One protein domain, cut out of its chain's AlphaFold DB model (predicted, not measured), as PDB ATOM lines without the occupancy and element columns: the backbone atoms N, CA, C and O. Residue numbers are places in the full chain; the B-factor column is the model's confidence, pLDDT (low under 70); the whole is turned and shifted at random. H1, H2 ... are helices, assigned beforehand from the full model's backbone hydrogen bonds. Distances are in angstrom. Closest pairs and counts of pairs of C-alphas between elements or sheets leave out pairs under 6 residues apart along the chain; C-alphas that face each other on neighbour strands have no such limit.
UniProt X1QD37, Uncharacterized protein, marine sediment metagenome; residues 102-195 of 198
ATOM      1  N   ALA A 102     -42.244  57.191 -45.475       95.00
ATOM      2  CA  ALA A 102     -41.004  57.422 -44.744       95.00
ATOM      3  C   ALA A 102     -40.609  56.224 -43.859       95.00
ATOM      4  O   ALA A 102     -39.420  55.913 -43.752       95.00
ATOM      5  N   ALA A 103     -41.581  55.539 -43.243       96.12
ATOM      6  CA  ALA A 103     -41.342  54.313 -42.482       96.12
ATOM      7  C   ALA A 103     -40.888  53.160 -43.394       96.12
ATOM      8  O   ALA A 103     -39.884  52.509 -43.101       96.12
ATOM      9  N   LYS A 104     -41.551  52.978 -44.547       95.75
ATOM     10  CA  LYS A 104     -41.155  52.014 -45.588       95.75
ATOM     11  C   LYS A 104     -39.729  52.261 -46.068       95.75
ATOM     12  O   LYS A 104     -38.916  51.345 -46.034       95.75
ATOM     13  N   LEU A 105     -39.396  53.497 -46.440       95.94
ATOM     14  CA  LEU A 105     -38.055  53.843 -46.917       95.94
ATOM     15  C   LEU A 105     -36.983  53.576 -45.853       95.94
ATOM     16  O   LEU A 105     -35.914  53.057 -46.171       95.94
ATOM     17  N   ARG A 106     -37.267  53.892 -44.581       96.62
ATOM     18  CA  ARG A 106     -36.372  53.551 -43.468       96.62
ATOM     19  C   ARG A 106     -36.173  52.039 -43.369       96.62
ATOM     20  O   ARG A 106     -35.035  51.598 -43.279       96.62
ATOM     21  N   LEU A 107     -37.249  51.255 -43.406       97.44
ATOM     22  CA  LEU A 107     -37.166  49.798 -43.327       97.44
ATOM     23  C   LEU A 107     -36.363  49.204 -44.491       97.44
ATOM     24  O   LEU A 107     -35.504  48.362 -44.258       97.44
ATOM     25  N   ILE A 108     -36.584  49.683 -45.717       97.38
ATOM     26  CA  ILE A 108     -35.837  49.250 -46.907       97.38
ATOM     27  C   ILE A 108     -34.339  49.560 -46.749       97.38
ATOM     28  O   ILE A 108     -33.506  48.684 -46.976       97.38
ATOM     29  N   ARG A 109     -33.979  50.769 -46.295       97.12
ATOM     30  CA  ARG A 109     -32.578  51.150 -46.027       97.12
ATOM     31  C   ARG A 109     -31.903  50.226 -45.026       97.12
ATOM     32  O   ARG A 109     -30.806  49.731 -45.275       97.12
ATOM     33  N   GLU A 110     -32.551  49.998 -43.890       97.44
ATOM     34  CA  GLU A 110     -31.976  49.172 -42.831       97.44
ATOM     35  C   GLU A 110     -31.900  47.697 -43.242       97.44
ATOM     36  O   GLU A 110     -30.918  47.023 -42.925       97.44
ATOM     37  N   LEU A 111     -32.865  47.217 -44.032       96.69
ATOM     38  CA  LEU A 111     -32.829  45.892 -44.644       96.69
ATOM     39  C   LEU A 111     -31.645  45.746 -45.611       96.69
ATOM     40  O   LEU A 111     -30.901  44.774 -45.507       96.69
ATOM     41  N   GLY A 112     -31.423  46.716 -46.500       96.31
ATOM     42  CA  GLY A 112     -30.280  46.714 -47.420       96.31
ATOM     43  C   GLY A 112     -28.940  46.672 -46.679       96.31
ATOM     44  O   GLY A 112     -28.103  45.812 -46.948       96.31
ATOM     45  N   LYS A 113     -28.766  47.526 -45.662       96.38
ATOM     46  CA  LYS A 113     -27.556  47.536 -44.815       96.38
ATOM     47  C   LYS A 113     -27.343  46.198 -44.111       96.38
ATOM     48  O   LYS A 113     -26.213  45.718 -44.022       96.38
ATOM     49  N   TYR A 114     -28.419  45.587 -43.620       95.50
ATOM     50  CA  TYR A 114     -28.370  44.274 -42.983       95.50
ATOM     51  C   TYR A 114     -27.936  43.175 -43.966       95.50
ATOM     52  O   TYR A 114     -27.075  42.360 -43.634       95.50
ATOM     53  N   LEU A 115     -28.463  43.181 -45.194       94.94
ATOM     54  CA  LEU A 115     -28.077  42.238 -46.251       94.94
ATOM     55  C   LEU A 115     -26.608  42.403 -46.668       94.94
ATOM     56  O   LEU A 115     -25.898  41.407 -46.795       94.94
ATOM     57  N   ILE A 116     -26.114  43.637 -46.783       95.50
ATOM     58  CA  ILE A 116     -24.686  43.908 -47.020       95.50
ATOM     59  C   ILE A 116     -23.825  43.367 -45.881       95.50
ATOM     60  O   ILE A 116     -22.779  42.759 -46.122       95.50
ATOM     61  N   CYS A 117     -24.269  43.524 -44.631       94.19
ATOM     62  CA  CYS A 117     -23.567  42.962 -43.478       94.19
ATOM     63  C   CYS A 117     -23.525  41.423 -43.520       94.19
ATOM     64  O   CYS A 117     -22.521  40.841 -43.111       94.19
ATOM     65  N   LEU A 118     -24.548  40.773 -44.089       91.06
ATOM     66  CA  LEU A 118     -24.570  39.328 -44.368       91.06
ATOM     67  C   LEU A 118     -23.684  38.905 -45.554       91.06
ATOM     68  O   LEU A 118     -23.551  37.708 -45.807       91.06
ATOM     69  N   GLY A 119     -23.082  39.860 -46.264       90.56
ATOM     70  CA  GLY A 119     -22.206  39.614 -47.410       90.56
ATOM     71  C   GLY A 119     -22.920  39.619 -48.761       90.56
ATOM     72  O   GLY A 119     -22.362  39.111 -49.727       90.56
ATOM     73  N   ALA A 120     -24.142  40.158 -48.847       92.31
ATOM     74  CA  ALA A 120     -24.794  40.382 -50.134       92.31
ATOM     75  C   ALA A 120     -24.025  41.423 -50.962       92.31
ATOM     76  O   ALA A 120     -23.601  42.449 -50.423       92.31
ATOM     77  N   SER A 121     -23.903  41.174 -52.265       91.94
ATOM     78  CA  SER A 121     -23.570  42.216 -53.234       91.94
ATOM     79  C   SER A 121     -24.798  43.101 -53.485       91.94
ATOM     80  O   SER A 121     -25.935  42.715 -53.187       91.94
ATOM     81  N   ILE A 122     -24.574  44.304 -54.005       91.81
ATOM     82  CA  ILE A 122     -25.635  45.302 -54.205       91.81
ATOM     83  C   ILE A 122     -26.551  44.906 -55.367       91.81
ATOM     84  O   ILE A 122     -27.767  45.069 -55.267       91.81
ATOM     85  N   ASP A 123     -25.990  44.259 -56.388       90.31
ATOM     86  CA  ASP A 123     -26.735  43.740 -57.538       90.31
ATOM     87  C   ASP A 123     -27.610  42.519 -57.187       90.31
ATOM     88  O   ASP A 123     -28.577  42.216 -57.883       90.31
ATOM     89  N   GLU A 124     -27.316  41.825 -56.081       92.56
ATOM     90  CA  GLU A 124     -27.966  40.560 -55.703       92.56
ATOM     91  C   GLU A 124     -28.765  40.662 -54.390       92.56
ATOM     92  O   GLU A 124     -29.065  39.645 -53.755       92.56
ATOM     93  N   LEU A 125     -29.138  41.871 -53.948       93.56
ATOM     94  CA  LEU A 125     -29.829  42.080 -52.665       93.56
ATOM     95  C   LEU A 125     -31.103  41.232 -52.528       93.56
ATOM     96  O   LEU A 125     -31.296  40.575 -51.502       93.56
ATOM     97  N   ASN A 126     -31.946  41.188 -53.566       94.69
ATOM     98  CA  ASN A 126     -33.174  40.383 -53.552       94.69
ATOM     99  C   ASN A 126     -32.893  38.876 -53.559       94.69
ATOM    100  O   ASN A 126     -33.587  38.124 -52.874       94.69
ATOM    101  N   GLU A 127     -31.851  38.423 -54.258       93.38
ATOM    102  CA  GLU A 127     -31.458  37.015 -54.220       93.38
ATOM    103  C   GLU A 127     -30.931  36.610 -52.847       93.38
ATOM    104  O   GLU A 127     -31.273  35.541 -52.337       93.38
ATOM    105  N   SER A 128     -30.100  37.457 -52.236       92.25
ATOM    106  CA  SER A 128     -29.592  37.236 -50.887       92.25
ATOM    107  C   SER A 128     -30.744  37.194 -49.889       92.25
ATOM    108  O   SER A 128     -30.840  36.259 -49.095       92.25
ATOM    109  N   LEU A 129     -31.688  38.133 -49.989       93.06
ATOM    110  CA  LEU A 129     -32.891  38.152 -49.164       93.06
ATOM    111  C   LEU A 129     -33.703  36.860 -49.305       93.06
ATOM    112  O   LEU A 129     -34.033  36.237 -48.295       93.06
ATOM    113  N   PHE A 130     -33.959  36.414 -50.535       92.00
ATOM    114  CA  PHE A 130     -34.649  35.153 -50.801       92.00
ATOM    115  C   PHE A 130     -33.904  33.957 -50.187       92.00
ATOM    116  O   PHE A 130     -34.487  33.187 -49.423       92.00
ATOM    117  N   LYS A 131     -32.590  33.846 -50.432       90.56
ATOM    118  CA  LYS A 131     -31.730  32.787 -49.877       90.56
ATOM    119  C   LYS A 131     -31.785  32.754 -48.345       90.56
ATOM    120  O   LYS A 131     -31.794  31.670 -47.765       90.56
ATOM    121  N   GLN A 132     -31.824  33.912 -47.684       89.31
ATOM    122  CA  GLN A 132     -31.912  34.000 -46.222       89.31
ATOM    123  C   GLN A 132     -33.307  33.653 -45.693       89.31
ATOM    124  O   GLN A 132     -33.415  33.016 -44.650       89.31
ATOM    125  N   LEU A 133     -34.371  34.012 -46.414       88.88
ATOM    126  CA  LEU A 133     -35.749  33.651 -46.065       88.88
ATOM    127  C   LEU A 133     -36.018  32.146 -46.185       88.88
ATOM    128  O   LEU A 133     -36.830  31.612 -45.427       88.88
ATOM    129  N   SER A 134     -35.345  31.468 -47.120       85.75
ATOM    130  CA  SER A 134     -35.432  30.014 -47.301       85.75
ATOM    131  C   SER A 134     -34.673  29.213 -46.237       85.75
ATOM    132  O   SER A 134     -34.884  28.007 -46.122       85.75
ATOM    133  N   ARG A 135     -33.788  29.850 -45.463       80.44
ATOM    134  CA  ARG A 135     -33.071  29.204 -44.357       80.44
ATOM    135  C   ARG A 135     -33.931  29.272 -43.098       80.44
ATOM    136  O   ARG A 135     -34.387  30.345 -42.722       80.44
ATOM    137  N   ASP A 136     -34.139  28.148 -42.418       64.62
ATOM    138  CA  ASP A 136     -34.914  28.115 -41.170       64.62
ATOM    139  C   ASP A 136     -34.046  28.527 -39.968       64.62
ATOM    140  O   ASP A 136     -33.570  27.706 -39.188       64.62
ATOM    141  N   ILE A 137     -33.747  29.824 -39.882       75.00
ATOM    142  CA  ILE A 137     -32.906  30.428 -38.839       75.00
ATOM    143  C   ILE A 137     -33.602  31.637 -38.208       75.00
ATOM    144  O   ILE A 137     -34.495  32.242 -38.800       75.00
ATOM    145  N   ALA A 138     -33.170  32.038 -37.008       70.31
ATOM    146  CA  ALA A 138     -33.777  33.147 -36.259       70.31
ATOM    147  C   ALA A 138     -33.853  34.468 -37.059       70.31
ATOM    148  O   ALA A 138     -34.828  35.212 -36.937       70.31
ATOM    149  N   SER A 139     -32.877  34.742 -37.933       78.50
ATOM    150  CA  SER A 139     -32.899  35.911 -38.823       78.50
ATOM    151  C   SER A 139     -34.013  35.853 -39.876       78.50
ATOM    152  O   SER A 139     -34.529  36.900 -40.260       78.50
ATOM    153  N   ALA A 140     -34.451  34.666 -40.303       85.19
ATOM    154  CA  ALA A 140     -35.501  34.515 -41.307       85.19
ATOM    155  C   ALA A 140     -36.866  34.997 -40.799       85.19
ATOM    156  O   ALA A 140     -37.616  35.603 -41.557       85.19
ATOM    157  N   SER A 141     -37.177  34.805 -39.511       88.25
ATOM    158  CA  SER A 141     -38.407  35.343 -38.904       88.25
ATOM    159  C   SER A 141     -38.458  36.875 -38.991       88.25
ATOM    160  O   SER A 141     -39.458  37.457 -39.419       88.25
ATOM    161  N   ARG A 142     -37.335  37.536 -38.684       90.81
ATOM    162  CA  ARG A 142     -37.206  38.996 -38.790       90.81
ATOM    163  C   ARG A 142     -37.379  39.479 -40.231       90.81
ATOM    164  O   ARG A 142     -38.128  40.422 -40.477       90.81
ATOM    165  N   LEU A 143     -36.731  38.816 -41.187       92.88
ATOM    166  CA  LEU A 143     -36.840  39.157 -42.609       92.88
ATOM    167  C   LEU A 143     -38.268  38.938 -43.142       92.88
ATOM    168  O   LEU A 143     -38.767  39.775 -43.892       92.88
ATOM    169  N   LYS A 144     -38.969  37.886 -42.691       92.38
ATOM    170  CA  LYS A 144     -40.394  37.666 -42.999       92.38
ATOM    171  C   LYS A 144     -41.262  38.815 -42.487       92.38
ATOM    172  O   LYS A 144     -42.127  39.281 -43.222       92.38
ATOM    173  N   LYS A 145     -41.008  39.318 -41.269       93.19
ATOM    174  CA  LYS A 145     -41.702  40.506 -40.735       93.19
ATOM    175  C   LYS A 145     -41.425  41.744 -41.597       93.19
ATOM    176  O   LYS A 145     -42.355  42.492 -41.875       93.19
ATOM    177  N   CYS A 146     -40.193  41.931 -42.080       95.00
ATOM    178  CA  CYS A 146     -39.851  43.039 -42.983       95.00
ATOM    179  C   CYS A 146     -40.656  42.983 -44.285       95.00
ATOM    180  O   CYS A 146     -41.317  43.959 -44.628       95.00
ATOM    181  N   ILE A 147     -40.663  41.835 -44.968       94.62
ATOM    182  CA  ILE A 147     -41.447  41.650 -46.197       94.62
ATOM    183  C   ILE A 147     -42.943  41.821 -45.930       94.62
ATOM    184  O   ILE A 147     -43.615  42.520 -46.679       94.62
ATOM    185  N   GLY A 148     -43.462  41.264 -44.833       93.69
ATOM    186  CA  GLY A 148     -44.867  41.428 -44.460       93.69
ATOM    187  C   GLY A 148     -45.275  42.893 -44.262       93.69
ATOM    188  O   GLY A 148     -46.367  43.280 -44.662       93.69
ATOM    189  N   MET A 149     -44.389  43.718 -43.697       93.31
ATOM    190  CA  MET A 149     -44.621  45.159 -43.520       93.31
ATOM    191  C   MET A 149     -44.517  45.948 -44.834       93.31
ATOM    192  O   MET A 149     -45.225  46.939 -45.022       93.31
ATOM    193  N   LEU A 150     -43.627  45.540 -45.742       94.12
ATOM    194  CA  LEU A 150     -43.454  46.192 -47.044       94.12
ATOM    195  C   LEU A 150     -44.556  45.802 -48.041       94.12
ATOM    196  O   LEU A 150     -44.966  46.643 -48.844       94.12
ATOM    197  N   GLY A 151     -45.070  44.576 -47.931       92.75
ATOM    198  CA  GLY A 151     -46.099  43.980 -48.784       92.75
ATOM    199  C   GLY A 151     -45.539  43.187 -49.968       92.75
ATOM    200  O   GLY A 151     -46.213  42.281 -50.449       92.75
ATOM    201  N   ASP A 152     -44.315  43.488 -50.399       92.88
ATOM    202  CA  ASP A 152     -43.604  42.804 -51.483       92.88
ATOM    203  C   ASP A 152     -42.080  42.947 -51.296       92.88
ATOM    204  O   ASP A 152     -41.610  43.575 -50.336       92.88
ATOM    205  N   TYR A 153     -41.302  42.363 -52.206       93.00
ATOM    206  CA  TYR A 153     -39.865  42.580 -52.298       93.00
ATOM    207  C   TYR A 153     -39.542  44.059 -52.556       93.00
ATOM    208  O   TYR A 153     -40.227  44.713 -53.342       93.00
ATOM    209  N   PRO A 154     -38.489  44.602 -51.918       93.94
ATOM    210  CA  PRO A 154     -38.106  45.988 -52.128       93.94
ATOM    211  C   PRO A 154     -37.613  46.251 -53.551       93.94
ATOM    212  O   PRO A 154     -36.867  45.456 -54.133       93.94
ATOM    213  N   GLU A 155     -37.947  47.436 -54.051       93.38
ATOM    214  CA  GLU A 155     -37.250  48.049 -55.175       93.38
ATOM    215  C   GLU A 155     -36.017  48.803 -54.659       93.38
ATOM    216  O   GLU A 155     -36.108  49.676 -53.790       93.38
ATOM    217  N   TRP A 156     -34.846  48.463 -55.193       94.44
ATOM    218  CA  TRP A 156     -33.576  49.094 -54.841       94.44
ATOM    219  C   TRP A 156     -33.266  50.197 -55.850       94.44
ATOM    220  O   TRP A 156     -32.545  49.965 -56.813       94.44
ATOM    221  N   HIS A 157     -33.845  51.386 -55.675       93.25
ATOM    222  CA  HIS A 157     -33.574  52.517 -56.572       93.25
ATOM    223  C   HIS A 157     -32.095  52.940 -56.539       93.25
ATOM    224  O   HIS A 157     -31.449  52.823 -55.498       93.25
ATOM    225  N   ASP A 158     -31.591  53.510 -57.635       93.69
ATOM    226  CA  ASP A 158     -30.185  53.914 -57.800       93.69
ATOM    227  C   ASP A 158     -29.644  54.750 -56.632       93.69
ATOM    228  O   ASP A 158     -28.534  54.527 -56.158       93.69
ATOM    229  N   ASP A 159     -30.432  55.702 -56.124       94.62
ATOM    230  CA  ASP A 159     -30.013  56.549 -55.000       94.62
ATOM    231  C   ASP A 159     -29.800  55.740 -53.715       94.62
ATOM    232  O   ASP A 159     -28.895  56.030 -52.932       94.62
ATOM    233  N   LEU A 160     -30.614  54.704 -53.507       94.75
ATOM    234  CA  LEU A 160     -30.459  53.793 -52.385       94.75
ATOM    235  C   LEU A 160     -29.275  52.847 -52.600       94.75
ATOM    236  O   LEU A 160     -28.535  52.602 -51.654       94.75
ATOM    237  N   GLN A 161     -29.072  52.341 -53.816       95.88
ATOM    238  CA  GLN A 161     -27.905  51.511 -54.130       95.88
ATOM    239  C   GLN A 161     -26.604  52.274 -53.853       95.88
ATOM    240  O   GLN A 161     -25.758  51.765 -53.128       95.88
ATOM    241  N   ARG A 162     -26.501  53.540 -54.281       96.12
ATOM    242  CA  ARG A 162     -25.350  54.408 -53.967       96.12
ATOM    243  C   ARG A 162     -25.172  54.644 -52.465       96.12
ATOM    244  O   ARG A 162     -24.051  54.620 -51.964       96.12
ATOM    245  N   GLU A 163     -26.260  54.865 -51.716       96.00
ATOM    246  CA  GLU A 163     -26.192  54.976 -50.245       96.00
ATOM    247  C   GLU A 163     -25.598  53.701 -49.626       96.00
ATOM    248  O   GLU A 163     -24.775  53.761 -48.710       96.00
ATOM    249  N   LEU A 164     -26.017  52.545 -50.137       96.75
ATOM    250  CA  LEU A 164     -25.577  51.234 -49.691       96.75
ATOM    251  C   LEU A 164     -24.122  50.923 -50.091       96.75
ATOM    252  O   LEU A 164     -23.406  50.339 -49.280       96.75
ATOM    253  N   GLU A 165     -23.668  51.363 -51.267       95.88
ATOM    254  CA  GLU A 165     -22.262  51.316 -51.707       95.88
ATOM    255  C   GLU A 165     -21.369  52.087 -50.736       95.88
ATOM    256  O   GLU A 165     -20.474  51.509 -50.119       95.88
ATOM    257  N   CYS A 166     -21.681  53.366 -50.509       95.88
ATOM    258  CA  CYS A 166     -20.942  54.208 -49.571       95.88
ATOM    259  C   CYS A 166     -20.921  53.608 -48.157       95.88
ATOM    260  O   CYS A 166     -19.905  53.655 -47.458       95.88
ATOM    261  N   PHE A 167     -22.040  53.024 -47.721       95.56
ATOM    262  CA  PHE A 167     -22.099  52.317 -46.449       95.56
ATOM    263  C   PHE A 167     -21.147  51.114 -46.425       95.56
ATOM    264  O   PHE A 167     -20.381  50.985 -45.469       95.56
ATOM    265  N   ALA A 168     -21.167  50.266 -47.457       94.38
ATOM    266  CA  ALA A 168     -20.326  49.077 -47.553       94.38
ATOM    267  C   ALA A 168     -18.828  49.415 -47.524       94.38
ATOM    268  O   ALA A 168     -18.073  48.751 -46.815       94.38
ATOM    269  N   GLU A 169     -18.413  50.471 -48.227       94.69
ATOM    270  CA  GLU A 169     -17.024  50.950 -48.254       94.69
ATOM    271  C   GLU A 169     -16.536  51.435 -46.880       94.69
ATOM    272  O   GLU A 169     -15.368  51.267 -46.529       94.69
ATOM    273  N   SER A 170     -17.433  52.016 -46.080       93.31
ATOM    274  CA  SER A 170     -17.117  52.527 -44.738       93.31
ATOM    275  C   SER A 170     -17.172  51.469 -43.625       93.31
ATOM    276  O   SER A 170     -16.880  51.777 -42.466       93.31
ATOM    277  N   LEU A 171     -17.582  50.236 -43.944       93.50
ATOM    278  CA  LEU A 171     -17.955  49.230 -42.954       93.50
ATOM    279  C   LEU A 171     -16.736  48.492 -42.382       93.50
ATOM    280  O   LEU A 171     -16.054  47.737 -43.072       93.50
ATOM    281  N   THR A 172     -16.514  48.628 -41.077       94.31
ATOM    282  CA  THR A 172     -15.542  47.801 -40.342       94.31
ATOM    283  C   THR A 172     -16.144  46.458 -39.922       94.31
ATOM    284  O   THR A 172     -17.358  46.327 -39.753       94.31
ATOM    285  N   GLU A 173     -15.297  45.462 -39.655       91.75
ATOM    286  CA  GLU A 173     -15.768  44.142 -39.216       91.75
ATOM    287  C   GLU A 173     -16.526  44.199 -37.878       91.75
ATOM    288  O   GLU A 173     -17.563  43.560 -37.715       91.75
ATOM    289  N   GLY A 174     -16.087  45.041 -36.936       90.88
ATOM    290  CA  GLY A 174     -16.806  45.243 -35.673       90.88
ATOM    291  C   GLY A 174     -18.213  45.820 -35.875       90.88
ATOM    292  O   GLY A 174     -19.169  45.370 -35.242       90.88
ATOM    293  N   GLN A 175     -18.367  46.776 -36.797       91.56
ATOM    294  CA  GLN A 175     -19.675  47.342 -37.146       91.56
ATOM    295  C   GLN A 175     -20.563  46.330 -37.872       91.56
ATOM    296  O   GLN A 175     -21.763  46.279 -37.597       91.56
ATOM    297  N   ARG A 176     -19.983  45.504 -38.754       93.88
ATOM    298  CA  ARG A 176     -20.686  44.404 -39.429       93.88
ATOM    299  C   ARG A 176     -21.304  43.455 -38.405       93.88
ATOM    300  O   ARG A 176     -22.513  43.236 -38.438       93.88
ATOM    301  N   GLN A 177     -20.510  42.955 -37.457       92.00
ATOM    302  CA  GLN A 177     -20.995  42.031 -36.425       92.00
ATOM    303  C   GLN A 177     -22.069  42.669 -35.531       92.00
ATOM    304  O   GLN A 177     -23.096  42.047 -35.263       92.00
ATOM    305  N   ALA A 178     -21.891  43.931 -35.127       91.81
ATOM    306  CA  ALA A 178     -22.893  44.648 -34.336       91.81
ATOM    307  C   ALA A 178     -24.230  44.811 -35.085       91.81
ATOM    308  O   ALA A 178     -25.298  44.607 -34.512       91.81
ATOM    309  N   ARG A 179     -24.187  45.128 -36.384       92.50
ATOM    310  CA  ARG A 179     -25.374  45.264 -37.244       92.50
ATOM    311  C   ARG A 179     -26.135  43.949 -37.419       92.50
ATOM    312  O   ARG A 179     -27.366  43.967 -37.466       92.50
ATOM    313  N   LEU A 180     -25.429  42.819 -37.468       92.12
ATOM    314  CA  LEU A 180     -26.033  41.487 -37.596       92.12
ATOM    315  C   LEU A 180     -26.873  41.072 -36.378       92.12
ATOM    316  O   LEU A 180     -27.734  40.201 -36.509       92.12
ATOM    317  N   LEU A 181     -26.712  41.734 -35.226       90.81
ATOM    318  CA  LEU A 181     -27.613  41.562 -34.079       90.81
ATOM    319  C   LEU A 181     -29.061  41.968 -34.424       90.81
ATOM    320  O   LEU A 181     -30.013  41.413 -33.870       90.81
ATOM    321  N   GLY A 182     -29.233  42.880 -35.388       89.31
ATOM    322  CA  GLY A 182     -30.527  43.251 -35.962       89.31
ATOM    323  C   GLY A 182     -31.271  44.371 -35.237       89.31
ATOM    324  O   GLY A 182     -32.392  44.674 -35.631       89.31
ATOM    325  N   SER A 183     -30.662  45.028 -34.244       92.94
ATOM    326  CA  SER A 183     -31.290  46.106 -33.461       92.94
ATOM    327  C   SER A 183     -31.830  47.253 -34.320       92.94
ATOM    328  O   SER A 183     -32.932  47.734 -34.082       92.94
ATOM    329  N   GLU A 184     -31.086  47.672 -35.346       94.62
ATOM    330  CA  GLU A 184     -31.509  48.743 -36.262       94.62
ATOM    331  C   GLU A 184     -32.691  48.325 -37.143       94.62
ATOM    332  O   GLU A 184     -33.594  49.119 -37.415       94.62
ATOM    333  N   LEU A 185     -32.712  47.055 -37.557       94.25
ATOM    334  CA  LEU A 185     -33.803  46.497 -38.349       94.25
ATOM    335  C   LEU A 185     -35.069  46.354 -37.493       94.25
ATOM    336  O   LEU A 185     -36.156  46.724 -37.933       94.25
ATOM    337  N   ASP A 186     -34.919  45.906 -36.245       95.19
ATOM    338  CA  ASP A 186     -36.004  45.833 -35.264       95.19
ATOM    339  C   ASP A 186     -36.548  47.243 -34.940       95.19
ATOM    340  O   ASP A 186     -37.759  47.461 -34.950       95.19
ATOM    341  N   ALA A 187     -35.676  48.249 -34.797       96.19
ATOM    342  CA  ALA A 187     -36.082  49.642 -34.603       96.19
ATOM    343  C   ALA A 187     -36.835  50.238 -35.809       96.19
ATOM    344  O   ALA A 187     -37.703  51.094 -35.631       96.19
ATOM    345  N   ALA A 188     -36.518  49.815 -37.037       96.94
ATOM    346  CA  ALA A 188     -37.262  50.219 -38.231       96.94
ATOM    347  C   ALA A 188     -38.628  49.516 -38.336       96.94
ATOM    348  O   ALA A 188     -39.603  50.115 -38.799       96.94
ATOM    349  N   LEU A 189     -38.720  48.263 -37.881       95.19
ATOM    350  CA  LEU A 189     -39.974  47.510 -37.799       95.19
ATOM    351  C   LEU A 189     -40.935  48.088 -36.755       95.19
ATOM    352  O   LEU A 189     -42.142  48.104 -36.984       95.19
ATOM    353  N   ASP A 190     -40.406  48.584 -35.640       95.38
ATOM    354  CA  ASP A 190     -41.195  49.136 -34.537       95.38
ATOM    355  C   ASP A 190     -41.380  50.666 -34.635       95.38
ATOM    356  O   ASP A 190     -41.800  51.322 -33.678       95.38
ATOM    357  N   ASP A 191     -41.099  51.253 -35.804       95.75
ATOM    358  CA  ASP A 191     -41.242  52.688 -36.043       95.75
ATOM    359  C   ASP A 191     -42.693  53.160 -35.779       95.75
ATOM    360  O   ASP A 191     -43.644  52.622 -36.356       95.75
ATOM    361  N   PRO A 192     -42.918  54.186 -34.934       93.38
ATOM    362  CA  PRO A 192     -44.268  54.622 -34.570       93.38
ATOM    363  C   PRO A 192     -45.093  55.111 -35.768       93.38
ATOM    364  O   PRO A 192     -46.324  55.098 -35.714       93.38
ATOM    365  N   ARG A 193     -44.438  55.500 -36.868       93.62
ATOM    366  CA  ARG A 193     -45.099  55.960 -38.096       93.62
ATOM    367  C   ARG A 193     -45.920  54.868 -38.781       93.62
ATOM    368  O   ARG A 193     -46.869  55.198 -39.487       93.62
ATOM    369  N   TRP A 194     -45.639  53.589 -38.509       91.94
ATOM    370  CA  TRP A 194     -46.493  52.479 -38.942       91.94
ATOM    371  C   TRP A 194     -47.894  52.549 -38.326       91.94
ATOM    372  O   TRP A 194     -48.883  52.333 -39.018       91.94
ATOM    373  N   LYS A 195     -47.980  52.905 -37.038       85.50
ATOM    374  CA  LYS A 195     -49.241  52.989 -36.280       85.50
ATOM    375  C   LYS A 195     -50.004  54.280 -36.528       85.50
ATOM    376  O   LYS A 195     -51.204  54.330 -36.309       85.50
TER     377      LYS A 195
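Overview. This is residues 102 to 195 of the 198 residues of an uncharacterized protein of marine sediment metagenome (UniProt X1QD37). H1 runs through the middle of a compact cluster, with the other five helices packed round it. H5 and H6 follow each other along one side of H1. The printed part has 94 residues with six named helices, H1 to H6 in order, and no named strand: all helix, compact, with a radius of gyration of the C-alphas of 12.4 A and spans of 34 by 30 by 23 A.

Along the chain. H1, residues 102 to 117, begins at C-alpha 102 (-41.004, 57.422, -44.744) and is 22.7 A long. H2 is residues 125 to 133, H3 138 to 150, H4 158 to 169, H5 173 to 180 and H6 183 to 189, ending at C-alpha 189 (-39.974, 47.510, -37.799).

Arrangement. H1 is the hub, touching five helices. H1 and H6 run opposite ways at a shallow tilt of 34 degrees, only just short of steep; their closest C-alphas, Leu 107 and Ala 188, are 5.1 A apart. H2 and H3 touch, closest at the C-alphas of Leu 133 and Ala 140, 4.8 A. Every O i to N i+4 pair is within hydrogen-bond range except in H3, 8 of 9.

Size, cuts and confidence. The printed part has no cut and no long link; residue 136 is under pLDDT 70.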